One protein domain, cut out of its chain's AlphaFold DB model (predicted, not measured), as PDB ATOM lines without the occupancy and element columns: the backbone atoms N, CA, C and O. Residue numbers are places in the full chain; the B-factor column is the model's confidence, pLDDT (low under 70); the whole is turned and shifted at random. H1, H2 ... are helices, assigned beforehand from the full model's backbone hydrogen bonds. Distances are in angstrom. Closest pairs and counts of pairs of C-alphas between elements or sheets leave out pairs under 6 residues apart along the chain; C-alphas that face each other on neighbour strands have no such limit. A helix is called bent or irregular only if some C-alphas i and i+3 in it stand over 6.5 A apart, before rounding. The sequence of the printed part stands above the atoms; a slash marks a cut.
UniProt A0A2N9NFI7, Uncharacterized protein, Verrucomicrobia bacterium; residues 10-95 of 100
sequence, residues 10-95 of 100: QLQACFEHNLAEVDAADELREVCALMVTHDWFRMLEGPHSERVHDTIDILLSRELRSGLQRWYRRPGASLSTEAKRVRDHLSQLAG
ATOM      1  N   GLN A  10     201.880 299.873 229.254       90.56
ATOM      2  CA  GLN A  10     200.884 298.842 229.563       90.56
ATOM      3  C   GLN A  10     199.854 298.739 228.440       90.56
ATOM      4  O   GLN A  10     199.464 297.633 228.059       90.56
ATOM      5  N   LEU A  11     199.456 299.880 227.880       92.19
ATOM      6  CA  LEU A  11     198.599 299.940 226.710       92.19
ATOM      7  C   LEU A  11     199.266 299.249 225.516       92.19
ATOM      8  O   LEU A  11     198.640 298.394 224.889       92.19
ATOM      9  N   GLN A  12     200.541 299.554 225.257       93.56
ATOM     10  CA  GLN A  12     201.312 298.893 224.206       93.56
ATOM     11  C   GLN A  12     201.361 297.372 224.405       93.56
ATOM     12  O   GLN A  12     201.027 296.625 223.488       93.56
ATOM     13  N   ALA A  13     201.717 296.899 225.602       92.19
ATOM     14  CA  ALA A  13     201.809 295.466 225.882       92.19
ATOM     15  C   ALA A  13     200.455 294.750 225.721       92.19
ATOM     16  O   ALA A  13     200.390 293.641 225.191       92.19
ATOM     17  N   CYS A  14     199.362 295.391 226.146       92.50
ATOM     18  CA  CYS A  14     198.013 294.856 225.969       92.50
ATOM     19  C   CYS A  14     197.621 294.796 224.486       92.50
ATOM     20  O   CYS A  14     197.098 293.781 224.026       92.50
ATOM     21  N   PHE A  15     197.928 295.845 223.717       92.50
ATOM     22  CA  PHE A  15     197.745 295.849 222.270       92.50
ATOM     23  C   PHE A  15     198.538 294.737 221.582       92.50
ATOM     24  O   PHE A  15     197.955 293.997 220.800       92.50
ATOM     25  N   GLU A  16     199.826 294.581 221.882       92.44
ATOM     26  CA  GLU A  16     200.672 293.545 221.279       92.44
ATOM     27  C   GLU A  16     200.167 292.134 221.606       92.44
ATOM     28  O   GLU A  16     200.129 291.272 220.725       92.44
ATOM     29  N   HIS A  17     199.711 291.912 222.842       92.62
ATOM     30  CA  HIS A  17     199.080 290.657 223.243       92.62
ATOM     31  C   HIS A  17     197.812 290.377 222.425       92.62
ATOM     32  O   HIS A  17     197.696 289.323 221.805       92.62
ATOM     33  N   ASN A  18     196.893 291.344 222.349       90.75
ATOM     34  CA  ASN A  18     195.665 291.195 221.568       90.75
ATOM     35  C   ASN A  18     195.956 291.059 220.066       90.75
ATOM     36  O   ASN A  18     195.277 290.313 219.365       90.75
ATOM     37  N   LEU A  19     196.990 291.730 219.557       90.12
ATOM     38  CA  LEU A  19     197.411 291.631 218.164       90.12
ATOM     39  C   LEU A  19     197.871 290.214 217.823       90.12
ATOM     40  O   LEU A  19     197.563 289.732 216.732       90.12
ATOM     41  N   ALA A  20     198.581 289.539 218.731       89.62
ATOM     42  CA  ALA A  20     199.008 288.155 218.547       89.62
ATOM     43  C   ALA A  20     197.819 287.184 218.439       89.62
ATOM     44  O   ALA A  20     197.869 286.272 217.615       89.62
ATOM     45  N   GLU A  21     196.750 287.430 219.197       87.44
ATOM     46  CA  GLU A  21     195.570 286.557 219.292       87.44
ATOM     47  C   GLU A  21     194.508 286.816 218.206       87.44
ATOM     48  O   GLU A  21     193.708 285.935 217.889       87.44
ATOM     49  N   VAL A  22     194.466 288.018 217.622       85.56
ATOM     50  CA  VAL A  22     193.473 288.360 216.593       85.56
ATOM     51  C   VAL A  22     193.801 287.686 215.260       85.56
ATOM     52  O   VAL A  22     194.786 288.021 214.597       85.56
ATOM     53  N   ASP A  23     192.894 286.816 214.814       82.38
ATOM     54  CA  ASP A  23     192.882 286.259 213.459       82.38
ATOM     55  C   ASP A  23     192.071 287.163 212.512       82.38
ATOM     56  O   ASP A  23     190.842 287.087 212.406       82.38
ATOM     57  N   ALA A  24     192.765 288.096 211.861       79.44
ATOM     58  CA  ALA A  24     192.199 288.992 210.861       79.44
ATOM     59  C   ALA A  24     193.238 289.329 209.784       79.44
ATOM     60  O   ALA A  24     194.442 289.242 210.014       79.44
ATOM     61  N   ALA A  25     192.765 289.767 208.613       78.44
ATOM     62  CA  ALA A  25     193.639 290.274 207.555       78.44
ATOM     63  C   ALA A  25     194.493 291.446 208.067       78.44
ATOM     64  O   ALA A  25     193.982 292.278 208.817       78.44
ATOM     65  N   ASP A  26     195.748 291.533 207.615       73.38
ATOM     66  CA  ASP A  26     196.785 292.416 208.175       73.38
ATOM     67  C   ASP A  26     196.326 293.861 208.426       73.38
ATOM     68  O   ASP A  26     196.564 294.410 209.498       73.38
ATOM     69  N   GLU A  27     195.603 294.465 207.481       73.81
ATOM     70  CA  GLU A  27     195.111 295.849 207.593       73.81
ATOM     71  C   GLU A  27     194.005 296.031 208.645       73.81
ATOM     72  O   GLU A  27     193.815 297.119 209.181       73.81
ATOM     73  N   LEU A  28     193.233 294.980 208.917       84.38
ATOM     74  CA  LEU A  28     192.123 294.999 209.871       84.38
ATOM     75  C   LEU A  28     192.558 294.521 211.261       84.38
ATOM     76  O   LEU A  28     191.894 294.816 212.252       84.38
ATOM     77  N   ARG A  29     193.655 293.763 211.317       87.94
ATOM     78  CA  ARG A  29     194.172 293.116 212.520       87.94
ATOM     79  C   ARG A  29     194.541 294.125 213.598       87.94
ATOM     80  O   ARG A  29     194.124 293.957 214.737       87.94
ATOM     81  N   GLU A  30     195.234 295.200 213.223       90.12
ATOM     82  CA  GLU A  30     195.626 296.276 214.144       90.12
ATOM     83  C   GLU A  30     194.394 296.979 214.746       90.12
ATOM     84  O   GLU A  30     194.300 297.139 215.962       90.12
ATOM     85  N   VAL A  31     193.389 297.301 213.923       90.69
ATOM     86  CA  VAL A  31     192.128 297.908 214.391       90.69
ATOM     87  C   VAL A  31     191.357 296.954 215.299       90.69
ATOM     88  O   VAL A  31     190.890 297.353 216.359       90.69
ATOM     89  N   CYS A  32     191.236 295.679 214.922       89.25
ATOM     90  CA  CYS A  32     190.560 294.682 215.747       89.25
ATOM     91  C   CYS A  32     191.255 294.481 217.100       89.25
ATOM     92  O   CYS A  32     190.566 294.424 218.116       89.25
ATOM     93  N   ALA A  33     192.586 294.430 217.130       91.62
ATOM     94  CA  ALA A  33     193.347 294.332 218.370       91.62
ATOM     95  C   ALA A  33     193.122 295.552 219.274       91.62
ATOM     96  O   ALA A  33     192.843 295.387 220.458       91.62
ATOM     97  N   LEU A  34     193.147 296.766 218.716       92.25
ATOM     98  CA  LEU A  34     192.873 297.993 219.472       92.25
ATOM     99  C   LEU A  34     191.448 298.064 220.017       92.25
ATOM    100  O   LEU A  34     191.262 298.545 221.128       92.25
ATOM    101  N   MET A  35     190.455 297.557 219.285       90.75
ATOM    102  CA  MET A  35     189.077 297.482 219.782       90.75
ATOM    103  C   MET A  35     188.972 296.556 221.003       90.75
ATOM    104  O   MET A  35     188.331 296.917 221.988       90.75
ATOM    105  N   VAL A  36     189.647 295.400 220.979       90.88
ATOM    106  CA  VAL A  36     189.704 294.485 222.136       90.88
ATOM    107  C   VAL A  36     190.428 295.142 223.314       90.88
ATOM    108  O   VAL A  36     189.948 295.079 224.445       90.88
ATOM    109  N   THR A  37     191.543 295.831 223.056       92.81
ATOM    110  CA  THR A  37     192.287 296.585 224.074       92.81
ATOM    111  C   THR A  37     191.444 297.700 224.700       92.81
ATOM    112  O   THR A  37     191.420 297.843 225.922       92.81
ATOM    113  N   HIS A  38     190.715 298.460 223.884       92.12
ATOM    114  CA  HIS A  38     189.792 299.498 224.339       92.12
ATOM    115  C   HIS A  38     188.706 298.914 225.250       92.12
ATOM    116  O   HIS A  38     188.469 299.434 226.341       92.12
ATOM    117  N   ASP A  39     188.066 297.818 224.836       90.44
ATOM    118  CA  ASP A  39     186.999 297.189 225.618       90.44
ATOM    119  C   ASP A  39     187.518 296.650 226.960       90.44
ATOM    120  O   ASP A  39     186.847 296.799 227.986       90.44
ATOM    121  N   TRP A  40     188.738 296.104 226.979       91.56
ATOM    122  CA  TRP A  40     189.412 295.654 228.197       91.56
ATOM    123  C   TRP A  40     189.651 296.799 229.189       91.56
ATOM    124  O   TRP A  40     189.211 296.721 230.340       91.56
ATOM    125  N   PHE A  41     190.284 297.895 228.756       92.31
ATOM    126  CA  PHE A  41     190.533 299.043 229.635       92.31
ATOM    127  C   PHE A  41     189.242 299.731 230.068       92.31
ATOM    128  O   PHE A  41     189.092 300.069 231.240       92.31
ATOM    129  N   ARG A  42     188.258 299.845 229.175       91.75
ATOM    130  CA  ARG A  42     186.940 300.382 229.518       91.75
ATOM    131  C   ARG A  42     186.238 299.552 230.591       91.75
ATOM    132  O   ARG A  42     185.550 300.126 231.435       91.75
ATOM    133  N   MET A  43     186.383 298.228 230.560       91.94
ATOM    134  CA  MET A  43     185.803 297.334 231.564       91.94
ATOM    135  C   MET A  43     186.528 297.429 232.913       91.94
ATOM    136  O   MET A  43     185.867 297.406 233.951       91.94
ATOM    137  N   LEU A  44     187.859 297.529 232.908       93.50
ATOM    138  CA  LEU A  44     188.668 297.544 234.130       93.50
ATOM    139  C   LEU A  44     188.723 298.909 234.820       93.50
ATOM    140  O   LEU A  44     188.646 298.988 236.044       93.50
ATOM    141  N   GLU A  45     188.885 299.974 234.043       93.12
ATOM    142  CA  GLU A  45     189.189 301.323 234.537       93.12
ATOM    143  C   GLU A  45     188.017 302.292 234.354       93.12
ATOM    144  O   GLU A  45     188.002 303.385 234.923       93.12
ATOM    145  N   GLY A  46     187.008 301.882 233.585       91.38
ATOM    146  CA  GLY A  46     185.852 302.696 233.244       91.38
ATOM    147  C   GLY A  46     186.033 303.501 231.949       91.38
ATOM    148  O   GLY A  46     187.124 303.595 231.395       91.38
ATOM    149  N   PRO A  47     184.950 304.113 231.441       88.81
ATOM    150  CA  PRO A  47     184.917 304.753 230.121       88.81
ATOM    151  C   PRO A  47     185.681 306.082 230.013       88.81
ATOM    152  O   PRO A  47     185.739 306.643 228.925       88.81
ATOM    153  N   HIS A  48     186.209 306.603 231.119       90.31
ATOM    154  CA  HIS A  48     186.905 307.894 231.179       90.31
ATOM    155  C   HIS A  48     188.367 307.750 231.610       90.31
ATOM    156  O   HIS A  48     188.976 308.725 232.046       90.31
ATOM    157  N   SER A  49     188.916 306.532 231.568       93.25
ATOM    158  CA  SER A  49     190.332 306.345 231.862       93.25
ATOM    159  C   SER A  49     191.191 306.898 230.727       93.25
ATOM    160  O   SER A  49     190.774 306.934 229.568       93.25
ATOM    161  N   GLU A  50     192.404 307.328 231.066       93.44
ATOM    162  CA  GLU A  50     193.367 307.857 230.098       93.44
ATOM    163  C   GLU A  50     193.631 306.847 228.973       93.44
ATOM    164  O   GLU A  50     193.526 307.193 227.804       93.44
ATOM    165  N   ARG A  51     193.792 305.558 229.300       92.69
ATOM    166  CA  ARG A  51     194.023 304.491 228.309       92.69
ATOM    167  C   ARG A  51     192.846 304.268 227.360       92.69
ATOM    168  O   ARG A  51     193.042 303.886 226.204       92.69
ATOM    169  N   VAL A  52     191.616 304.495 227.824       92.19
ATOM    170  CA  VAL A  52     190.432 304.465 226.952       92.19
ATOM    171  C   VAL A  52     190.462 305.634 225.970       92.19
ATOM    172  O   VAL A  52     190.144 305.453 224.800       92.19
ATOM    173  N   HIS A  53     190.885 306.817 226.407       92.00
ATOM    174  CA  HIS A  53     191.048 307.958 225.508       92.00
ATOM    175  C   HIS A  53     192.211 307.754 224.526       92.00
ATOM    176  O   HIS A  53     192.013 307.913 223.323       92.00
ATOM    177  N   ASP A  54     193.358 307.272 224.999       92.94
ATOM    178  CA  ASP A  54     194.530 306.995 224.162       92.94
ATOM    179  C   ASP A  54     194.230 305.961 223.071       92.94
ATOM    180  O   ASP A  54     194.641 306.116 221.922       92.94
ATOM    181  N   THR A  55     193.481 304.901 223.397       92.56
ATOM    182  CA  THR A  55     193.074 303.904 222.391       92.56
ATOM    183  C   THR A  55     192.192 304.502 221.303       92.56
ATOM    184  O   THR A  55     192.349 304.135 220.137       92.56
ATOM    185  N   ILE A  56     191.296 305.431 221.648       92.00
ATOM    186  CA  ILE A  56     190.470 306.154 220.671       92.00
ATOM    187  C   ILE A  56     191.340 307.051 219.786       92.00
ATOM    188  O   ILE A  56     191.213 306.987 218.563       92.00
ATOM    189  N   ASP A  57     192.255 307.823 220.368       92.19
ATOM    190  CA  ASP A  57     193.152 308.701 219.609       92.19
ATOM    191  C   ASP A  57     194.032 307.905 218.636       92.19
ATOM    192  O   ASP A  57     194.199 308.278 217.471       92.19
ATOM    193  N   ILE A  58     194.526 306.749 219.080       92.44
ATOM    194  CA  ILE A  58     195.289 305.823 218.247       92.44
ATOM    195  C   ILE A  58     194.426 305.255 217.118       92.44
ATOM    196  O   ILE A  58     194.864 305.254 215.967       92.44
ATOM    197  N   LEU A  59     193.201 304.801 217.405       91.12
ATOM    198  CA  LEU A  59     192.276 304.302 216.380       91.12
ATOM    199  C   LEU A  59     192.010 305.360 215.301       91.12
ATOM    200  O   LEU A  59     191.927 305.023 214.121       91.12
ATOM    201  N   LEU A  60     191.924 306.631 215.695       90.69
ATOM    202  CA  LEU A  60     191.698 307.773 214.806       90.69
ATOM    203  C   LEU A  60     192.967 308.283 214.101       90.69
ATOM    204  O   LEU A  60     192.883 309.201 213.278       90.69
ATOM    205  N   SER A  61     194.130 307.693 214.379       91.00
ATOM    206  CA  SER A  61     195.394 308.057 213.739       91.00
ATOM    207  C   SER A  61     195.360 307.853 212.220       91.00
ATOM    208  O   SER A  61     194.607 307.044 211.661       91.00
ATOM    209  N   ARG A  62     196.207 308.603 211.509       87.44
ATOM    210  CA  ARG A  62     196.275 308.546 210.038       87.44
ATOM    211  C   ARG A  62     196.763 307.182 209.557       87.44
ATOM    212  O   ARG A  62     196.376 306.732 208.483       87.44
ATOM    213  N   GLU A  63     197.590 306.549 210.371       88.56
ATOM    214  CA  GLU A  63     198.235 305.260 210.188       88.56
ATOM    215  C   GLU A  63     197.211 304.122 210.118       88.56
ATOM    216  O   GLU A  63     197.337 303.235 209.275       88.56
ATOM    217  N   LEU A  64     196.152 304.190 210.932       88.50
ATOM    218  CA  LEU A  64     195.095 303.176 210.981       88.50
ATOM    219  C   LEU A  64     193.879 303.514 210.122       88.50
ATOM    220  O   LEU A  64     192.919 302.744 210.065       88.50
ATOM    221  N   ARG A  65     193.912 304.642 209.408       87.88
ATOM    222  CA  ARG A  65     192.743 305.177 208.710       87.88
ATOM    223  C   ARG A  65     192.143 304.208 207.693       87.88
ATOM    224  O   ARG A  65     190.923 304.061 207.640       87.88
ATOM    225  N   SER A  66     192.975 303.538 206.898       86.50
ATOM    226  CA  SER A  66     192.524 302.562 205.895       86.50
ATOM    227  C   SER A  66     191.889 301.327 206.540       86.50
ATOM    228  O   SER A  66     190.805 300.902 206.130       86.50
ATOM    229  N   GLY A  67     192.524 300.792 207.586       88.19
ATOM    230  CA  GLY A  67     192.007 299.681 208.381       88.19
ATOM    231  C   GLY A  67     190.677 300.029 209.044       88.19
ATOM    232  O   GLY A  67     189.724 299.250 208.972       88.19
ATOM    233  N   LEU A  68     190.576 301.235 209.607       88.56
ATOM    234  CA  LEU A  68     189.378 301.723 210.282       88.56
ATOM    235  C   LEU A  68     188.220 301.908 209.294       88.56
ATOM    236  O   LEU A  68     187.118 301.422 209.539       88.56
ATOM    237  N   GLN A  69     188.473 302.501 208.122       88.06
ATOM    238  CA  GLN A  69     187.476 302.611 207.052       88.06
ATOM    239  C   GLN A  69     186.979 301.243 206.575       88.06
ATOM    240  O   GLN A  69     185.788 301.059 206.307       88.06
ATOM    241  N   ARG A  70     187.876 300.257 206.474       86.94
ATOM    242  CA  ARG A  70     187.497 298.886 206.125       86.94
ATOM    243  C   ARG A  70     186.670 298.234 207.231       86.94
ATOM    244  O   ARG A  70     185.714 297.521 206.928       86.94
ATOM    245  N   TRP A  71     187.008 298.498 208.488       87.19
ATOM    246  CA  TRP A  71     186.264 298.012 209.642       87.19
ATOM    247  C   TRP A  71     184.849 298.604 209.707       87.19
ATOM    248  O   TRP A  71     183.893 297.850 209.882       87.19
ATOM    249  N   TYR A  72     184.681 299.901 209.433       85.19
ATOM    250  CA  TYR A  72     183.366 300.546 209.351       85.19
ATOM    251  C   TYR A  72     182.429 299.904 208.333       85.19
ATOM    252  O   TYR A  72     181.238 299.741 208.600       85.19
ATOM    253  N   ARG A  73     182.977 299.483 207.189       84.12
ATOM    254  CA  ARG A  73     182.230 298.821 206.111       84.12
ATOM    255  C   ARG A  73     181.840 297.375 206.432       84.12
ATOM    256  O   ARG A  73     181.151 296.752 205.624       84.12
ATOM    257  N   ARG A  74     182.270 296.805 207.567       78.62
ATOM    258  CA  ARG A  74     181.831 295.460 207.961       78.62
ATOM    259  C   ARG A  74     180.327 295.469 208.250       78.62
ATOM    260  O   ARG A  74     179.830 296.404 208.882       78.62
ATOM    261  N   PRO A  75     179.588 294.422 207.837       70.81
ATOM    262  CA  PRO A  75     178.156 294.348 208.086       70.81
ATOM    263  C   PRO A  75     177.868 294.475 209.580       70.81
ATOM    264  O   PRO A  75     178.427 293.720 210.378       70.81
ATOM    265  N   GLY A  76     176.954 295.365 209.970       62.03
ATOM    266  CA  GLY A  76     176.581 295.547 211.378       62.03
ATOM    267  C   GLY A  76     176.078 294.262 212.050       62.03
ATOM    268  O   GLY A  76     176.202 294.120 213.259       62.03
ATOM    269  N   ALA A  77     175.565 293.287 211.292       58.06
ATOM    270  CA  ALA A  77     175.186 291.968 211.810       58.06
ATOM    271  C   ALA A  77     176.375 291.163 212.376       58.06
ATOM    272  O   ALA A  77     176.172 290.273 213.194       58.06
ATOM    273  N   SER A  78     177.604 291.485 211.958       67.44
ATOM    274  CA  SER A  78     178.841 290.855 212.442       67.44
ATOM    275  C   SER A  78     179.444 291.535 213.677       67.44
ATOM    276  O   SER A  78     180.436 291.045 214.210       67.44
ATOM    277  N   LEU A  79     178.861 292.651 214.134       70.56
ATOM    278  CA  LEU A  79     179.353 293.448 215.257       70.56
ATOM    279  C   LEU A  79     178.401 293.350 216.455       70.56
ATOM    280  O   LEU A  79     177.178 293.428 216.296       70.56
ATOM    281  N   SER A  80     178.967 293.236 217.660       78.62
ATOM    282  CA  SER A  80     178.217 293.370 218.913       78.62
ATOM    283  C   SER A  80     177.576 294.760 219.030       78.62
ATOM    284  O   SER A  80     177.939 295.702 218.319       78.62
ATOM    285  N   THR A  81     176.601 294.910 219.927       79.94
ATOM    286  CA  THR A  81     175.954 296.208 220.194       79.94
ATOM    287  C   THR A  81     176.973 297.255 220.645       79.94
ATOM    288  O   THR A  81     176.904 298.417 220.253       79.94
ATOM    289  N   GLU A  82     177.949 296.832 221.434       79.56
ATOM    290  CA  GLU A  82     179.042 297.636 221.958       79.56
ATOM    291  C   GLU A  82     179.965 298.079 220.823       79.56
ATOM    292  O   GLU A  82     180.214 299.275 220.673       79.56
ATOM    293  N   ALA A  83     180.359 297.150 219.947       78.56
ATOM    294  CA  ALA A  83     181.167 297.462 218.774       78.56
ATOM    295  C   ALA A  83     180.455 298.438 217.823       78.56
ATOM    296  O   ALA A  83     181.103 299.308 217.246       78.56
ATOM    297  N   LYS A  84     179.121 298.364 217.697       82.81
ATOM    298  CA  LYS A  84     178.336 299.364 216.949       82.81
ATOM    299  C   LYS A  84     178.388 300.744 217.600       82.81
ATOM    300  O   LYS A  84     178.614 301.720 216.904       82.81
ATOM    301  N   ARG A  85     178.243 300.841 218.925       84.69
ATOM    302  CA  ARG A  85     178.340 302.135 219.627       84.69
ATOM    303  C   ARG A  85     179.721 302.762 219.480       84.69
ATOM    304  O   ARG A  85     179.816 303.963 219.261       84.69
ATOM    305  N   VAL A  86     180.776 301.957 219.599       85.25
ATOM    306  CA  VAL A  86     182.150 302.431 219.393       85.25
ATOM    307  C   VAL A  86     182.344 302.865 217.942       85.25
ATOM    308  O   VAL A  86     182.906 303.926 217.703       85.25
ATOM    309  N   ARG A  87     181.799 302.117 216.975       86.81
ATOM    310  CA  ARG A  87     181.799 302.513 215.563       86.81
ATOM    311  C   ARG A  87     181.165 303.875 215.334       86.81
ATOM    312  O   ARG A  87     181.793 304.723 214.715       86.81
ATOM    313  N   ASP A  88     179.947 304.060 215.824       86.50
ATOM    314  CA  ASP A  88     179.188 305.290 215.612       86.50
ATOM    315  C   ASP A  88     179.873 306.477 216.317       86.50
ATOM    316  O   ASP A  88     179.894 307.599 215.813       86.50
ATOM    317  N   HIS A  89     180.508 306.227 217.467       87.81
ATOM    318  CA  HIS A  89     181.306 307.230 218.166       87.81
ATOM    319  C   HIS A  89     182.571 307.618 217.387       87.81
ATOM    320  O   HIS A  89     182.834 308.803 217.184       87.81
ATOM    321  N   LEU A  90     183.335 306.635 216.907       88.25
ATOM    322  CA  LEU A  90     184.543 306.870 216.116       88.25
ATOM    323  C   LEU A  90     184.221 307.540 214.773       88.25
ATOM    324  O   LEU A  90     184.990 308.381 214.315       88.25
ATOM    325  N   SER A  91     183.088 307.214 214.146       86.12
ATOM    326  CA  SER A  91     182.663 307.846 212.895       86.12
ATOM    327  C   SER A  91     182.308 309.320 213.120       86.12
ATOM    328  O   SER A  91     182.757 310.189 212.370       86.12
ATOM    329  N   GLN A  92     181.613 309.626 214.224       88.12
ATOM    330  CA  GLN A  92     181.311 310.994 214.641       88.12
ATOM    331  C   GLN A  92     182.580 311.818 214.909       88.12
ATOM    332  O   GLN A  92     182.693 312.932 214.399       88.12
ATOM    333  N   LEU A  93     183.543 311.280 215.668       87.06
ATOM    334  CA  LEU A  93     184.842 311.932 215.903       87.06
ATOM    335  C   LEU A  93     185.648 312.075 214.601       87.06
ATOM    336  O   LEU A  93     186.283 313.099 214.360       87.06
ATOM    337  N   ALA A  94     185.539 311.059 213.744       84.06
ATOM    338  CA  ALA A  94     185.982 310.982 212.358       84.06
ATOM    339  C   ALA A  94     185.598 312.172 211.465       84.06
ATOM    340  O   ALA A  94     186.261 312.447 210.461       84.06
ATOM    341  N   GLY A  95     184.437 312.770 211.752       82.12
ATOM    342  CA  GLY A  95     183.669 313.524 210.764       82.12
ATOM    343  C   GLY A  95     183.258 312.673 209.555       82.12
ATOM    344  O   GLY A  95     182.996 313.218 208.484       82.12
TER     345      GLY A  95
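This is residues 10 to 95 of the 100 residues of an uncharacterized protein of Verrucomicrobia bacterium (UniProt A0A2N9NFI7). A long helix, H2, runs through the middle; H3 folds back beside it, H4 crosses near its first residues, and H1 and H5 cross on opposite sides, H5 more loosely. The printed part has 86 residues with five named helices, H1 to H5: all helix. It is compact, spans 29 by 27 by 25 A, and its radius of gyration of the C-alphas is 12.0 A.

H1, residues 10 to 21, begins at C-alpha 10 (200.884, 298.842, 229.563). H2, residues 26 to 45, 28.8 A long, is only just irregular: C-alphas 27 and 30 are 6.6 A apart. H3 is residues 50 to 59, H4 65 to 72, H5 81 to 94, ending at C-alpha 94 (185.982, 310.982, 212.358).

The hub, H2, touches H1 with residues 29 to 37 alone; the closest C-alphas, of Leu 19 and Ala 33, are 4.9 A apart. H2 and H3 form a hairpin. H5 touches no helix. O i to N i+4 pairs are within hydrogen-bond range throughout H1, H3, H4 and H5, and 14 of 16 in H2.

The printed part has no cut; residues 76 to 78 are under pLDDT 70.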